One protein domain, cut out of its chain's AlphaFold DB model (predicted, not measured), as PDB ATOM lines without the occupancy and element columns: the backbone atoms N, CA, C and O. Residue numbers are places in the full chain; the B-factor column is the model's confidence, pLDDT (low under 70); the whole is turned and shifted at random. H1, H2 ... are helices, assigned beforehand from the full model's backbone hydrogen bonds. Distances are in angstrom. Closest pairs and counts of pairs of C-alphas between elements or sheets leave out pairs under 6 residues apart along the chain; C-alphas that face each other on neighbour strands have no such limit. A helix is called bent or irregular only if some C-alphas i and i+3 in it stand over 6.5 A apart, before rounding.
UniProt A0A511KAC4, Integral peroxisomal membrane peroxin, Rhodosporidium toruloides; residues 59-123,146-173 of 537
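What this domain is: This is residues 59 to 123 and 146 to 173 of the 537 residues of the protein "Integral peroxisomal membrane peroxin" of Rhodosporidium toruloides (UniProt A0A511KAC4). H1 stands in the middle of an open frame: H3 crosses it on one side, and H2, bent like a V, meets its end on the other. H2's residues 110 to 123 stick out. The printed part has 93 residues with three named helices, H1, H2, H3: all helix, only just extended, close to loose, radius of gyration of the C-alphas 18.7 A, spans 51 by 35 by 29 A.

How they stand to each other: Look at H1, residues 59 to 74: with 73 to 74 alone it touches H2a, residues 81 to 96, about perpendicular at 87 degrees, the closest C-alphas being Leu 73 and Ser 84, 4.6 A. H3, residues 146 to 173, touches H1 with 150 to 160 alone, at a steep tilt of 55 degrees; closest C-alphas Ala 68 and Leu 157, 5.5 A. H2b, residues 99 to 123, touches no helix. Every O i to N i+4 pair is within hydrogen-bond range in H2a, 11 of 12 in H1, 19 of 21 in H2b, 22 of 24 in H3.

Where its parts are: Find C-alpha 59 at (290.773, 294.301, 268.693), where H1 begins. H2, residues 81 to 123, assigned as one helix by its hydrogen bonds, is bent: C-alphas 96 and 99 are 7.5 A apart. H3 runs 37.7 A to C-alpha 173 at (293.703, 327.594, 275.200).

The domain as a whole: Residues 124 to 145 are not printed; C-alphas 123 and 146 are 36.4 A apart across this cut. No printed residue is under 70 in pLDDT.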
ATOM      1  N   LEU A  59     291.512 294.202 267.433       84.12
ATOM      2  CA  LEU A  59     290.773 294.301 268.693       84.12
ATOM      3  C   LEU A  59     290.055 295.651 268.852       84.12
ATOM      4  O   LEU A  59     288.961 295.686 269.414       84.12
ATOM      5  N   SER A  60     290.636 296.750 268.357       84.69
ATOM      6  CA  SER A  60     290.057 298.098 268.457       84.69
ATOM      7  C   SER A  60     289.121 298.463 267.302       84.69
ATOM      8  O   SER A  60     288.337 299.403 267.442       84.69
ATOM      9  N   ALA A  61     289.118 297.699 266.206       83.06
ATOM     10  CA  ALA A  61     288.258 297.908 265.044       83.06
ATOM     11  C   ALA A  61     286.779 298.168 265.381       83.06
ATOM     12  O   ALA A  61     286.248 299.183 264.926       83.06
ATOM     13  N   PRO A  62     286.088 297.348 266.205       86.50
ATOM     14  CA  PRO A  62     284.689 297.621 266.534       86.50
ATOM     15  C   PRO A  62     284.510 298.947 267.283       86.50
ATOM     16  O   PRO A  62     283.526 299.644 267.058       86.50
ATOM     17  N   VAL A  63     285.464 299.332 268.135       88.12
ATOM     18  CA  VAL A  63     285.412 300.597 268.881       88.12
ATOM     19  C   VAL A  63     285.594 301.784 267.940       88.12
ATOM     20  O   VAL A  63     284.845 302.752 268.037       88.12
ATOM     21  N   ILE A  64     286.537 301.695 266.999       85.69
ATOM     22  CA  ILE A  64     286.796 302.752 266.013       85.69
ATOM     23  C   ILE A  64     285.584 302.923 265.090       85.69
ATOM     24  O   ILE A  64     285.144 304.050 264.868       85.69
ATOM     25  N   HIS A  65     284.974 301.828 264.625       89.00
ATOM     26  CA  HIS A  65     283.756 301.896 263.814       89.00
ATOM     27  C   HIS A  65     282.564 302.489 264.579       89.00
ATOM     28  O   HIS A  65     281.849 303.341 264.043       89.00
ATOM     29  N   VAL A  66     282.349 302.086 265.834       91.81
ATOM     30  CA  VAL A  66     281.291 302.666 266.683       91.81
ATOM     31  C   VAL A  66     281.559 304.149 266.955       91.81
ATOM     32  O   VAL A  66     280.639 304.959 266.882       91.81
ATOM     33  N   GLY A  67     282.812 304.532 267.203       89.00
ATOM     34  CA  GLY A  67     283.210 305.929 267.374       89.00
ATOM     35  C   GLY A  67     282.946 306.767 266.123       89.00
ATOM     36  O   GLY A  67     282.305 307.812 266.211       89.00
ATOM     37  N   ALA A  68     283.372 306.289 264.953       89.06
ATOM     38  CA  ALA A  68     283.164 306.987 263.687       89.06
ATOM     39  C   ALA A  68     281.671 307.145 263.361       89.06
ATOM     40  O   ALA A  68     281.227 308.246 263.044       89.06
ATOM     41  N   THR A  69     280.876 306.080 263.513       90.75
ATOM     42  CA  THR A  69     279.419 306.151 263.303       90.75
ATOM     43  C   THR A  69     278.742 307.082 264.304       90.75
ATOM     44  O   THR A  69     277.903 307.885 263.909       90.75
ATOM     45  N   PHE A  70     279.131 307.059 265.581       91.75
ATOM     46  CA  PHE A  70     278.616 307.996 266.581       91.75
ATOM     47  C   PHE A  70     278.933 309.455 266.228       91.75
ATOM     48  O   PHE A  70     278.040 310.301 266.262       91.75
ATOM     49  N   VAL A  71     280.173 309.752 265.832       90.44
ATOM     50  CA  VAL A  71     280.567 311.100 265.397       90.44
ATOM     51  C   VAL A  71     279.785 311.522 264.153       90.44
ATOM     52  O   VAL A  71     279.312 312.657 264.092       90.44
ATOM     53  N   GLN A  72     279.565 310.618 263.198       90.69
ATOM     54  CA  GLN A  72     278.727 310.892 262.027       90.69
ATOM     55  C   GLN A  72     277.265 311.171 262.395       90.69
ATOM     56  O   GLN A  72     276.628 312.050 261.812       90.69
ATOM     57  N   LEU A  73     276.729 310.457 263.386       92.50
ATOM     58  CA  LEU A  73     275.375 310.675 263.893       92.50
ATOM     59  C   LEU A  73     275.256 312.033 264.598       92.50
ATOM     60  O   LEU A  73     274.293 312.754 264.347       92.50
ATOM     61  N   VAL A  74     276.235 312.420 265.422       91.00
ATOM     62  CA  VAL A  74     276.258 313.734 266.096       91.00
ATOM     63  C   VAL A  74     276.452 314.879 265.097       91.00
ATOM     64  O   VAL A  74     275.847 315.935 265.252       91.00
ATOM     65  N   THR A  75     277.248 314.672 264.046       91.12
ATOM     66  CA  THR A  75     277.499 315.678 262.998       91.12
ATOM     67  C   THR A  75     276.440 315.708 261.892       91.12
ATOM     68  O   THR A  75     276.549 316.530 260.989       91.12
ATOM     69  N   TRP A  76     275.404 314.860 261.961       92.94
ATOM     70  CA  TRP A  76     274.351 314.727 260.937       92.94
ATOM     71  C   TRP A  76     274.871 314.360 259.536       92.94
ATOM     72  O   TRP A  76     274.214 314.640 258.534       92.94
ATOM     73  N   THR A  77     276.041 313.724 259.458       90.31
ATOM     74  CA  THR A  77     276.654 313.271 258.195       90.31
ATOM     75  C   THR A  77     276.284 311.829 257.845       90.31
ATOM     76  O   THR A  77     276.511 311.384 256.722       90.31
ATOM     77  N   HIS A  78     275.699 311.089 258.789       90.62
ATOM     78  CA  HIS A  78     275.271 309.712 258.567       90.62
ATOM     79  C   HIS A  78     274.102 309.631 257.555       90.62
ATOM     80  O   HIS A  78     273.200 310.470 257.611       90.62
ATOM     81  N   PRO A  79     274.030 308.597 256.686       89.56
ATOM     82  CA  PRO A  79     272.945 308.450 255.708       89.56
ATOM     83  C   PRO A  79     271.538 308.393 256.321       89.56
ATOM     84  O   PRO A  79     270.555 308.769 255.687       89.56
ATOM     85  N   SER A  80     271.419 307.903 257.558       92.06
ATOM     86  CA  SER A  80     270.137 307.817 258.259       92.06
ATOM     87  C   SER A  80     269.858 309.054 259.118       92.06
ATOM     88  O   SER A  80     270.394 309.220 260.213       92.06
ATOM     89  N   PHE A  81     268.909 309.878 258.670       90.69
ATOM     90  CA  PHE A  81     268.422 311.039 259.426       90.69
ATOM     91  C   PHE A  81     267.878 310.660 260.816       90.69
ATOM     92  O   PHE A  81     268.162 311.312 261.821       90.69
ATOM     93  N   PHE A  82     267.119 309.561 260.893       92.50
ATOM     94  CA  PHE A  82     266.530 309.083 262.146       92.50
ATOM     95  C   PHE A  82     267.574 308.659 263.182       92.50
ATOM     96  O   PHE A  82     267.297 308.738 264.375       92.50
ATOM     97  N   GLY A  83     268.771 308.247 262.752       92.25
ATOM     98  CA  GLY A  83     269.854 307.907 263.669       92.25
ATOM     99  C   GLY A  83     270.297 309.124 264.485       92.25
ATOM    100  O   GLY A  83     270.332 309.066 265.713       92.25
ATOM    101  N   SER A  84     270.560 310.249 263.818       94.00
ATOM    102  CA  SER A  84     270.905 311.518 264.475       94.00
ATOM    103  C   SER A  84     269.768 312.039 265.360       94.00
ATOM    104  O   SER A  84     270.007 312.532 266.465       94.00
ATOM    105  N   LEU A  85     268.514 311.859 264.931       93.44
ATOM    106  CA  LEU A  85     267.344 312.213 265.736       93.44
ATOM    107  C   LEU A  85     267.220 311.350 267.003       93.44
ATOM    108  O   LEU A  85     266.887 311.872 268.065       93.44
ATOM    109  N   LEU A  86     267.533 310.054 266.933       94.50
ATOM    110  CA  LEU A  86     267.573 309.182 268.110       94.50
ATOM    111  C   LEU A  86     268.662 309.598 269.101       94.50
ATOM    112  O   LEU A  86     268.429 309.522 270.304       94.50
ATOM    113  N   VAL A  87     269.814 310.080 268.626       94.69
ATOM    114  CA  VAL A  87     270.856 310.638 269.505       94.69
ATOM    115  C   VAL A  87     270.329 311.864 270.255       94.69
ATOM    116  O   VAL A  87     270.505 311.965 271.470       94.69
ATOM    117  N   LEU A  88     269.612 312.758 269.567       95.00
ATOM    118  CA  LEU A  88     268.980 313.922 270.193       95.00
ATOM    119  C   LEU A  88     267.900 313.526 271.214       95.00
ATOM    120  O   LEU A  88     267.892 314.035 272.335       95.00
ATOM    121  N   LEU A  89     267.008 312.599 270.856       95.31
ATOM    122  CA  LEU A  89     265.979 312.100 271.776       95.31
ATOM    123  C   LEU A  89     266.594 311.371 272.975       95.31
ATOM    124  O   LEU A  89     266.117 311.523 274.099       95.31
ATOM    125  N   GLY A  90     267.676 310.622 272.757       94.56
ATOM    126  CA  GLY A  90     268.457 309.992 273.815       94.56
ATOM    127  C   GLY A  90     269.040 311.024 274.775       94.56
ATOM    128  O   GLY A  90     268.912 310.873 275.989       94.56
ATOM    129  N   TRP A  91     269.596 312.122 274.254       95.25
ATOM    130  CA  TRP A  91     270.065 313.240 275.074       95.25
ATOM    131  C   TRP A  91     268.941 313.857 275.920       95.25
ATOM    132  O   TRP A  91     269.123 314.095 277.119       95.25
ATOM    133  N   TRP A  92     267.755 314.066 275.340       95.25
ATOM    134  CA  TRP A  92     266.590 314.563 276.082       95.25
ATOM    135  C   TRP A  92     266.153 313.596 277.176       95.25
ATOM    136  O   TRP A  92     265.896 314.026 278.302       95.25
ATOM    137  N   ALA A  93     266.116 312.298 276.876       93.50
ATOM    138  CA  ALA A  93     265.783 311.275 277.855       93.50
ATOM    139  C   ALA A  93     266.781 311.278 279.025       93.50
ATOM    140  O   ALA A  93     266.364 311.257 280.184       93.50
ATOM    141  N   ILE A  94     268.082 311.396 278.745       92.19
ATOM    142  CA  ILE A  94     269.126 311.500 279.774       92.19
ATOM    143  C   ILE A  94     268.936 312.765 280.623       92.19
ATOM    144  O   ILE A  94     269.011 312.690 281.845       92.19
ATOM    145  N   CYS A  95     268.638 313.918 280.027       93.25
ATOM    146  CA  CYS A  95     268.468 315.159 280.793       93.25
ATOM    147  C   CYS A  95     267.194 315.169 281.655       93.25
ATOM    148  O   CYS A  95     267.207 315.678 282.777       93.25
ATOM    149  N   LEU A  96     266.086 314.622 281.144       91.94
ATOM    150  CA  LEU A  96     264.791 314.634 281.832       91.94
ATOM    151  C   LEU A  96     264.672 313.518 282.875       91.94
ATOM    152  O   LEU A  96     264.157 313.754 283.971       91.94
ATOM    153  N   PHE A  97     265.165 312.321 282.554       89.75
ATOM    154  CA  PHE A  97     265.030 311.131 283.393       89.75
ATOM    155  C   PHE A  97     266.329 310.728 284.093       89.75
ATOM    156  O   PHE A  97     266.282 309.870 284.968       89.75
ATOM    157  N   GLY A  98     267.472 311.349 283.787       86.81
ATOM    158  CA  GLY A  98     268.777 310.965 284.340       86.81
ATOM    159  C   GLY A  98     268.834 310.964 285.865       86.81
ATOM    160  O   GLY A  98     269.424 310.060 286.441       86.81
ATOM    161  N   TYR A  99     268.150 311.901 286.530       86.31
ATOM    162  CA  TYR A  99     268.034 311.904 287.994       86.31
ATOM    163  C   TYR A  99     267.332 310.640 288.521       86.31
ATOM    164  O   TYR A  99     267.834 309.968 289.419       86.31
ATOM    165  N   TRP A 100     266.199 310.275 287.916       87.25
ATOM    166  CA  TRP A 100     265.436 309.081 288.280       87.25
ATOM    167  C   TRP A 100     266.195 307.797 287.933       87.25
ATOM    168  O   TRP A 100     266.212 306.854 288.719       87.25
ATOM    169  N   VAL A 101     266.876 307.769 286.787       86.06
ATOM    170  CA  VAL A 101     267.710 306.639 286.365       86.06
ATOM    171  C   VAL A 101     268.924 306.475 287.285       86.06
ATOM    172  O   VAL A 101     269.263 305.351 287.634       86.06
ATOM    173  N   ALA A 102     269.556 307.557 287.736       84.25
ATOM    174  CA  ALA A 102     270.673 307.468 288.675       84.25
ATOM    175  C   ALA A 102     270.220 306.948 290.048       84.25
ATOM    176  O   ALA A 102     270.886 306.096 290.631       84.25
ATOM    177  N   LEU A 103     269.072 307.422 290.544       84.69
ATOM    178  CA  LEU A 103     268.587 307.074 291.879       84.69
ATOM    179  C   LEU A 103     267.946 305.675 291.944       84.69
ATOM    180  O   LEU A 103     268.208 304.912 292.872       84.69
ATOM    181  N   TYR A 104     267.130 305.311 290.951       87.88
ATOM    182  CA  TYR A 104     266.373 304.050 290.934       87.88
ATOM    183  C   TYR A 104     266.908 303.031 289.925       87.88
ATOM    184  O   TYR A 104     266.735 301.822 290.103       87.88
ATOM    185  N   GLY A 105     267.566 303.493 288.863       85.88
ATOM    186  CA  GLY A 105     267.990 302.649 287.750       85.88
ATOM    187  C   GLY A 105     269.118 301.688 288.104       85.88
ATOM    188  O   GLY A 105     269.116 300.579 287.584       85.88
ATOM    189  N   VAL A 106     270.029 302.036 289.022       85.25
ATOM    190  CA  VAL A 106     271.092 301.108 289.463       85.25
ATOM    191  C   VAL A 106     270.485 299.878 290.141       85.25
ATOM    192  O   VAL A 106     270.784 298.747 289.762       85.25
ATOM    193  N   ASN A 107     269.559 300.088 291.078       88.06
ATOM    194  CA  ASN A 107     268.861 299.001 291.766       88.06
ATOM    195  C   ASN A 107     268.005 298.175 290.791       88.06
ATOM    196  O   ASN A 107     268.052 296.944 290.812       88.06
ATOM    197  N   ALA A 108     267.281 298.839 289.883       88.31
ATOM    198  CA  ALA A 108     266.506 298.160 288.849       88.31
ATOM    199  C   ALA A 108     267.393 297.339 287.893       88.31
ATOM    200  O   ALA A 108     267.040 296.216 287.541       88.31
ATOM    201  N   ALA A 109     268.566 297.852 287.508       88.94
ATOM    202  CA  ALA A 109     269.505 297.170 286.621       88.94
ATOM    203  C   ALA A 109     270.112 295.924 287.273       88.94
ATOM    204  O   ALA A 109     270.190 294.879 286.626       88.94
ATOM    205  N   VAL A 110     270.483 295.998 288.557       91.19
ATOM    206  CA  VAL A 110     270.940 294.829 289.324       91.19
ATOM    207  C   VAL A 110     269.835 293.775 289.391       91.19
ATOM    208  O   VAL A 110     270.091 292.602 289.121       91.19
ATOM    209  N   LEU A 111     268.592 294.181 289.662       93.06
ATOM    210  CA  LEU A 111     267.459 293.259 289.728       93.06
ATOM    211  C   LEU A 111     267.173 292.598 288.371       93.06
ATOM    212  O   LEU A 111     266.991 291.383 288.305       93.06
ATOM    213  N   VAL A 112     267.222 293.360 287.275       94.00
ATOM    214  CA  VAL A 112     267.103 292.826 285.908       94.00
ATOM    215  C   VAL A 112     268.267 291.894 285.572       94.00
ATOM    216  O   VAL A 112     268.048 290.859 284.943       94.00
ATOM    217  N   PHE A 113     269.493 292.206 285.995       94.06
ATOM    218  CA  PHE A 113     270.657 291.347 285.779       94.06
ATOM    219  C   PHE A 113     270.505 290.004 286.501       94.06
ATOM    220  O   PHE A 113     270.664 288.954 285.872       94.06
ATOM    221  N   VAL A 114     270.131 290.033 287.783       94.44
ATOM    222  CA  VAL A 114     269.859 288.829 288.583       94.44
ATOM    223  C   VAL A 114     268.719 288.026 287.963       94.44
ATOM    224  O   VAL A 114     268.864 286.824 287.745       94.44
ATOM    225  N   LEU A 115     267.621 288.685 287.585       94.56
ATOM    226  CA  LEU A 115     266.472 288.044 286.949       94.56
ATOM    227  C   LEU A 115     266.848 287.412 285.601       94.56
ATOM    228  O   LEU A 115     266.475 286.273 285.326       94.56
ATOM    229  N   ARG A 116     267.637 288.101 284.768       94.62
ATOM    230  CA  ARG A 116     268.129 287.574 283.485       94.62
ATOM    231  C   ARG A 116     269.054 286.382 283.696       94.62
ATOM    232  O   ARG A 116     268.935 285.400 282.963       94.62
ATOM    233  N   GLY A 117     269.947 286.460 284.683       89.69
ATOM    234  CA  GLY A 117     270.810 285.361 285.108       89.69
ATOM    235  C   GLY A 117     269.977 284.145 285.495       89.69
ATOM    236  O   GLY A 117     270.117 283.094 284.873       89.69
ATOM    237  N   TYR A 118     269.021 284.332 286.403       92.50
ATOM    238  CA  TYR A 118     268.077 283.309 286.844       92.50
ATOM    239  C   TYR A 118     267.287 282.693 285.678       92.50
ATOM    240  O   TYR A 118     267.308 281.478 285.500       92.50
ATOM    241  N   LEU A 119     266.677 283.507 284.810       90.75
ATOM    242  CA  LEU A 119     265.946 283.049 283.620       90.75
ATOM    243  C   LEU A 119     266.845 282.328 282.611       90.75
ATOM    244  O   LEU A 119     266.384 281.436 281.901       90.75
ATOM    245  N   SER A 120     268.106 282.735 282.473       86.12
ATOM    246  CA  SER A 120     269.056 282.082 281.569       86.12
ATOM    247  C   SER A 120     269.546 280.746 282.126       86.12
ATOM    248  O   SER A 120     269.668 279.793 281.360       86.12
ATOM    249  N   SER A 121     269.746 280.650 283.441       82.88
ATOM    250  CA  SER A 121     270.080 279.409 284.139       82.88
ATOM    251  C   SER A 121     268.893 278.450 284.157       82.88
ATOM    252  O   SER A 121     269.067 277.275 283.866       82.88
ATOM    253  N   ALA A 122     267.674 278.948 284.378       81.19
ATOM    254  CA  ALA A 122     266.444 278.161 284.304       81.19
ATOM    255  C   ALA A 122     266.155 277.666 282.875       81.19
ATOM    256  O   ALA A 122     265.703 276.538 282.690       81.19
ATOM    257  N   ARG A 123     266.449 278.482 281.850       80.12
ATOM    258  CA  ARG A 123     266.379 278.056 280.442       80.12
ATOM    259  C   ARG A 123     267.464 277.036 280.101       80.12
ATOM    260  O   ARG A 123     267.125 276.020 279.511       80.12
ATOM    261  N   ALA A 146     288.211 294.792 255.324       82.19
ATOM    262  CA  ALA A 146     287.937 295.258 256.685       82.19
ATOM    263  C   ALA A 146     289.005 296.249 257.166       82.19
ATOM    264  O   ALA A 146     288.695 297.202 257.875       82.19
ATOM    265  N   TYR A 147     290.254 296.054 256.742       83.38
ATOM    266  CA  TYR A 147     291.337 296.980 257.032       83.38
ATOM    267  C   TYR A 147     291.174 298.326 256.317       83.38
ATOM    268  O   TYR A 147     291.297 299.369 256.953       83.38
ATOM    269  N   ALA A 148     290.809 298.323 255.032       83.25
ATOM    270  CA  ALA A 148     290.510 299.558 254.308       83.25
ATOM    271  C   ALA A 148     289.346 300.333 254.960       83.25
ATOM    272  O   ALA A 148     289.430 301.545 255.165       83.25
ATOM    273  N   GLN A 149     288.285 299.628 255.374       86.56
ATOM    274  CA  GLN A 149     287.174 300.237 256.112       86.56
ATOM    275  C   GLN A 149     287.625 300.802 257.467       86.56
ATOM    276  O   GLN A 149     287.150 301.863 257.882       86.56
ATOM    277  N   LEU A 150     288.536 300.110 258.157       86.81
ATOM    278  CA  LEU A 150     289.107 300.567 259.418       86.81
ATOM    279  C   LEU A 150     289.887 301.868 259.232       86.81
ATOM    280  O   LEU A 150     289.611 302.825 259.956       86.81
ATOM    281  N   ILE A 151     290.784 301.926 258.245       85.00
ATOM    282  CA  ILE A 151     291.542 303.141 257.917       85.00
ATOM    283  C   ILE A 151     290.588 304.295 257.622       85.00
ATOM    284  O   ILE A 151     290.729 305.359 258.218       85.00
ATOM    285  N   ASN A 152     289.577 304.078 256.778       87.38
ATOM    286  CA  ASN A 152     288.604 305.121 256.459       87.38
ATOM    287  C   ASN A 152     287.880 305.632 257.720       87.38
ATOM    288  O   ASN A 152     287.784 306.834 257.954       87.38
ATOM    289  N   SER A 153     287.422 304.726 258.591       86.00
ATOM    290  CA  SER A 153     286.778 305.126 259.850       86.00
ATOM    291  C   SER A 153     287.726 305.848 260.814       86.00
ATOM    292  O   SER A 153     287.307 306.782 261.499       86.00
ATOM    293  N   ALA A 154     289.004 305.465 260.834       85.19
ATOM    294  CA  ALA A 154     290.031 306.138 261.616       85.19
ATOM    295  C   ALA A 154     290.327 307.541 261.066       85.19
ATOM    296  O   ALA A 154     290.459 308.471 261.854       85.19
ATOM    297  N   HIS A 155     290.357 307.713 259.741       86.81
ATOM    298  CA  HIS A 155     290.547 309.013 259.100       86.81
ATOM    299  C   HIS A 155     289.401 309.973 259.433       86.81
ATOM    300  O   HIS A 155     289.647 311.090 259.881       86.81
ATOM    301  N   ILE A 156     288.151 309.513 259.314       87.94
ATOM    302  CA  ILE A 156     286.965 310.305 259.680       87.94
ATOM    303  C   ILE A 156     287.042 310.743 261.148       87.94
ATOM    304  O   ILE A 156     286.775 311.898 261.473       87.94
ATOM    305  N   LEU A 157     287.436 309.837 262.046       86.25
ATOM    306  CA  LEU A 157     287.609 310.170 263.457       86.25
ATOM    307  C   LEU A 157     288.731 311.201 263.658       86.25
ATOM    308  O   LEU A 157     288.538 312.179 264.379       86.25
ATOM    309  N   ALA A 158     289.887 310.996 263.023       86.25
ATOM    310  CA  ALA A 158     291.052 311.866 263.142       86.25
ATOM    311  C   ALA A 158     290.762 313.283 262.630       86.25
ATOM    312  O   ALA A 158     291.096 314.255 263.307       86.25
ATOM    313  N   GLU A 159     290.080 313.405 261.492       90.12
ATOM    314  CA  GLU A 159     289.664 314.689 260.927       90.12
ATOM    315  C   GLU A 159     288.760 315.452 261.900       90.12
ATOM    316  O   GLU A 159     288.993 316.628 262.177       90.12
ATOM    317  N   GLN A 160     287.771 314.776 262.490       86.88
ATOM    318  CA  GLN A 160     286.838 315.406 263.427       86.88
ATOM    319  C   GLN A 160     287.506 315.773 264.758       86.88
ATOM    320  O   GLN A 160     287.242 316.844 265.307       86.88
ATOM    321  N   VAL A 161     288.416 314.935 265.264       87.62
ATOM    322  CA  VAL A 161     289.226 315.248 266.453       87.62
ATOM    323  C   VAL A 161     290.117 316.461 266.190       87.62
ATOM    324  O   VAL A 161     290.198 317.358 267.031       87.62
ATOM    325  N   GLN A 162     290.743 316.528 265.016       87.38
ATOM    326  CA  GLN A 162     291.587 317.655 264.643       87.38
ATOM    327  C   GLN A 162     290.763 318.930 264.443       87.38
ATOM    328  O   GLN A 162     291.153 319.978 264.954       87.38
ATOM    329  N   ALA A 163     289.605 318.851 263.783       87.94
ATOM    330  CA  ALA A 163     288.682 319.974 263.627       87.94
ATOM    331  C   ALA A 163     288.174 320.487 264.985       87.94
ATOM    332  O   ALA A 163     288.088 321.695 265.208       87.94
ATOM    333  N   PHE A 164     287.892 319.587 265.929       85.56
ATOM    334  CA  PHE A 164     287.542 319.958 267.299       85.56
ATOM    335  C   PHE A 164     288.719 320.623 268.025       85.56
ATOM    336  O   PHE A 164     288.551 321.648 268.691       85.56
ATOM    337  N   ARG A 165     289.934 320.093 267.864       86.25
ATOM    338  CA  ARG A 165     291.140 320.671 268.463       86.25
ATOM    339  C   ARG A 165     291.411 322.076 267.937       86.25
ATOM    340  O   ARG A 165     291.623 322.982 268.737       86.25
ATOM    341  N   THR A 166     291.396 322.275 266.626       88.38
ATOM    342  CA  THR A 166     291.691 323.577 266.013       88.38
ATOM    343  C   THR A 166     290.551 324.573 266.213       88.38
ATOM    344  O   THR A 166     290.811 325.740 266.493       88.38
ATOM    345  N   GLY A 167     289.298 324.124 266.125       87.81
ATOM    346  CA  GLY A 167     288.123 324.986 266.233       87.81
ATOM    347  C   GLY A 167     287.721 325.337 267.666       87.81
ATOM    348  O   GLY A 167     287.153 326.405 267.888       87.81
ATOM    349  N   VAL A 168     288.002 324.466 268.639       87.88
ATOM    350  CA  VAL A 168     287.538 324.625 270.027       87.88
ATOM    351  C   VAL A 168     288.708 324.678 271.002       87.88
ATOM    352  O   VAL A 168     288.853 325.663 271.722       87.88
ATOM    353  N   ILE A 169     289.569 323.657 271.027       89.00
ATOM    354  CA  ILE A 169     290.614 323.546 272.061       89.00
ATOM    355  C   ILE A 169     291.664 324.654 271.917       89.00
ATOM    356  O   ILE A 169     291.980 325.329 272.894       89.00
ATOM    357  N   HIS A 170     292.185 324.874 270.710       86.62
ATOM    358  CA  HIS A 170     293.221 325.866 270.447       86.62
ATOM    359  C   HIS A 170     292.774 327.300 270.794       86.62
ATOM    360  O   HIS A 170     293.443 327.934 271.614       86.62
ATOM    361  N   PRO A 171     291.632 327.823 270.299       89.44
ATOM    362  CA  PRO A 171     291.197 329.169 270.665       89.44
ATOM    363  C   PRO A 171     290.856 329.296 272.153       89.44
ATOM    364  O   PRO A 171     291.173 330.320 272.758       89.44
ATOM    365  N   LEU A 172     290.268 328.268 272.779       86.81
ATOM    366  CA  LEU A 172     290.043 328.283 274.227       86.81
ATOM    367  C   LEU A 172     291.368 328.329 274.995       86.81
ATOM    368  O   LEU A 172     291.490 329.111 275.936       86.81
ATOM    369  N   SER A 173     292.381 327.574 274.566       88.38
ATOM    370  CA  SER A 173     293.703 327.594 275.200       88.38
ATOM    371  C   SER A 173     294.361 328.977 275.131       88.38
ATOM    372  O   SER A 173     294.949 329.418 276.115       88.38
TER     373      SER A 173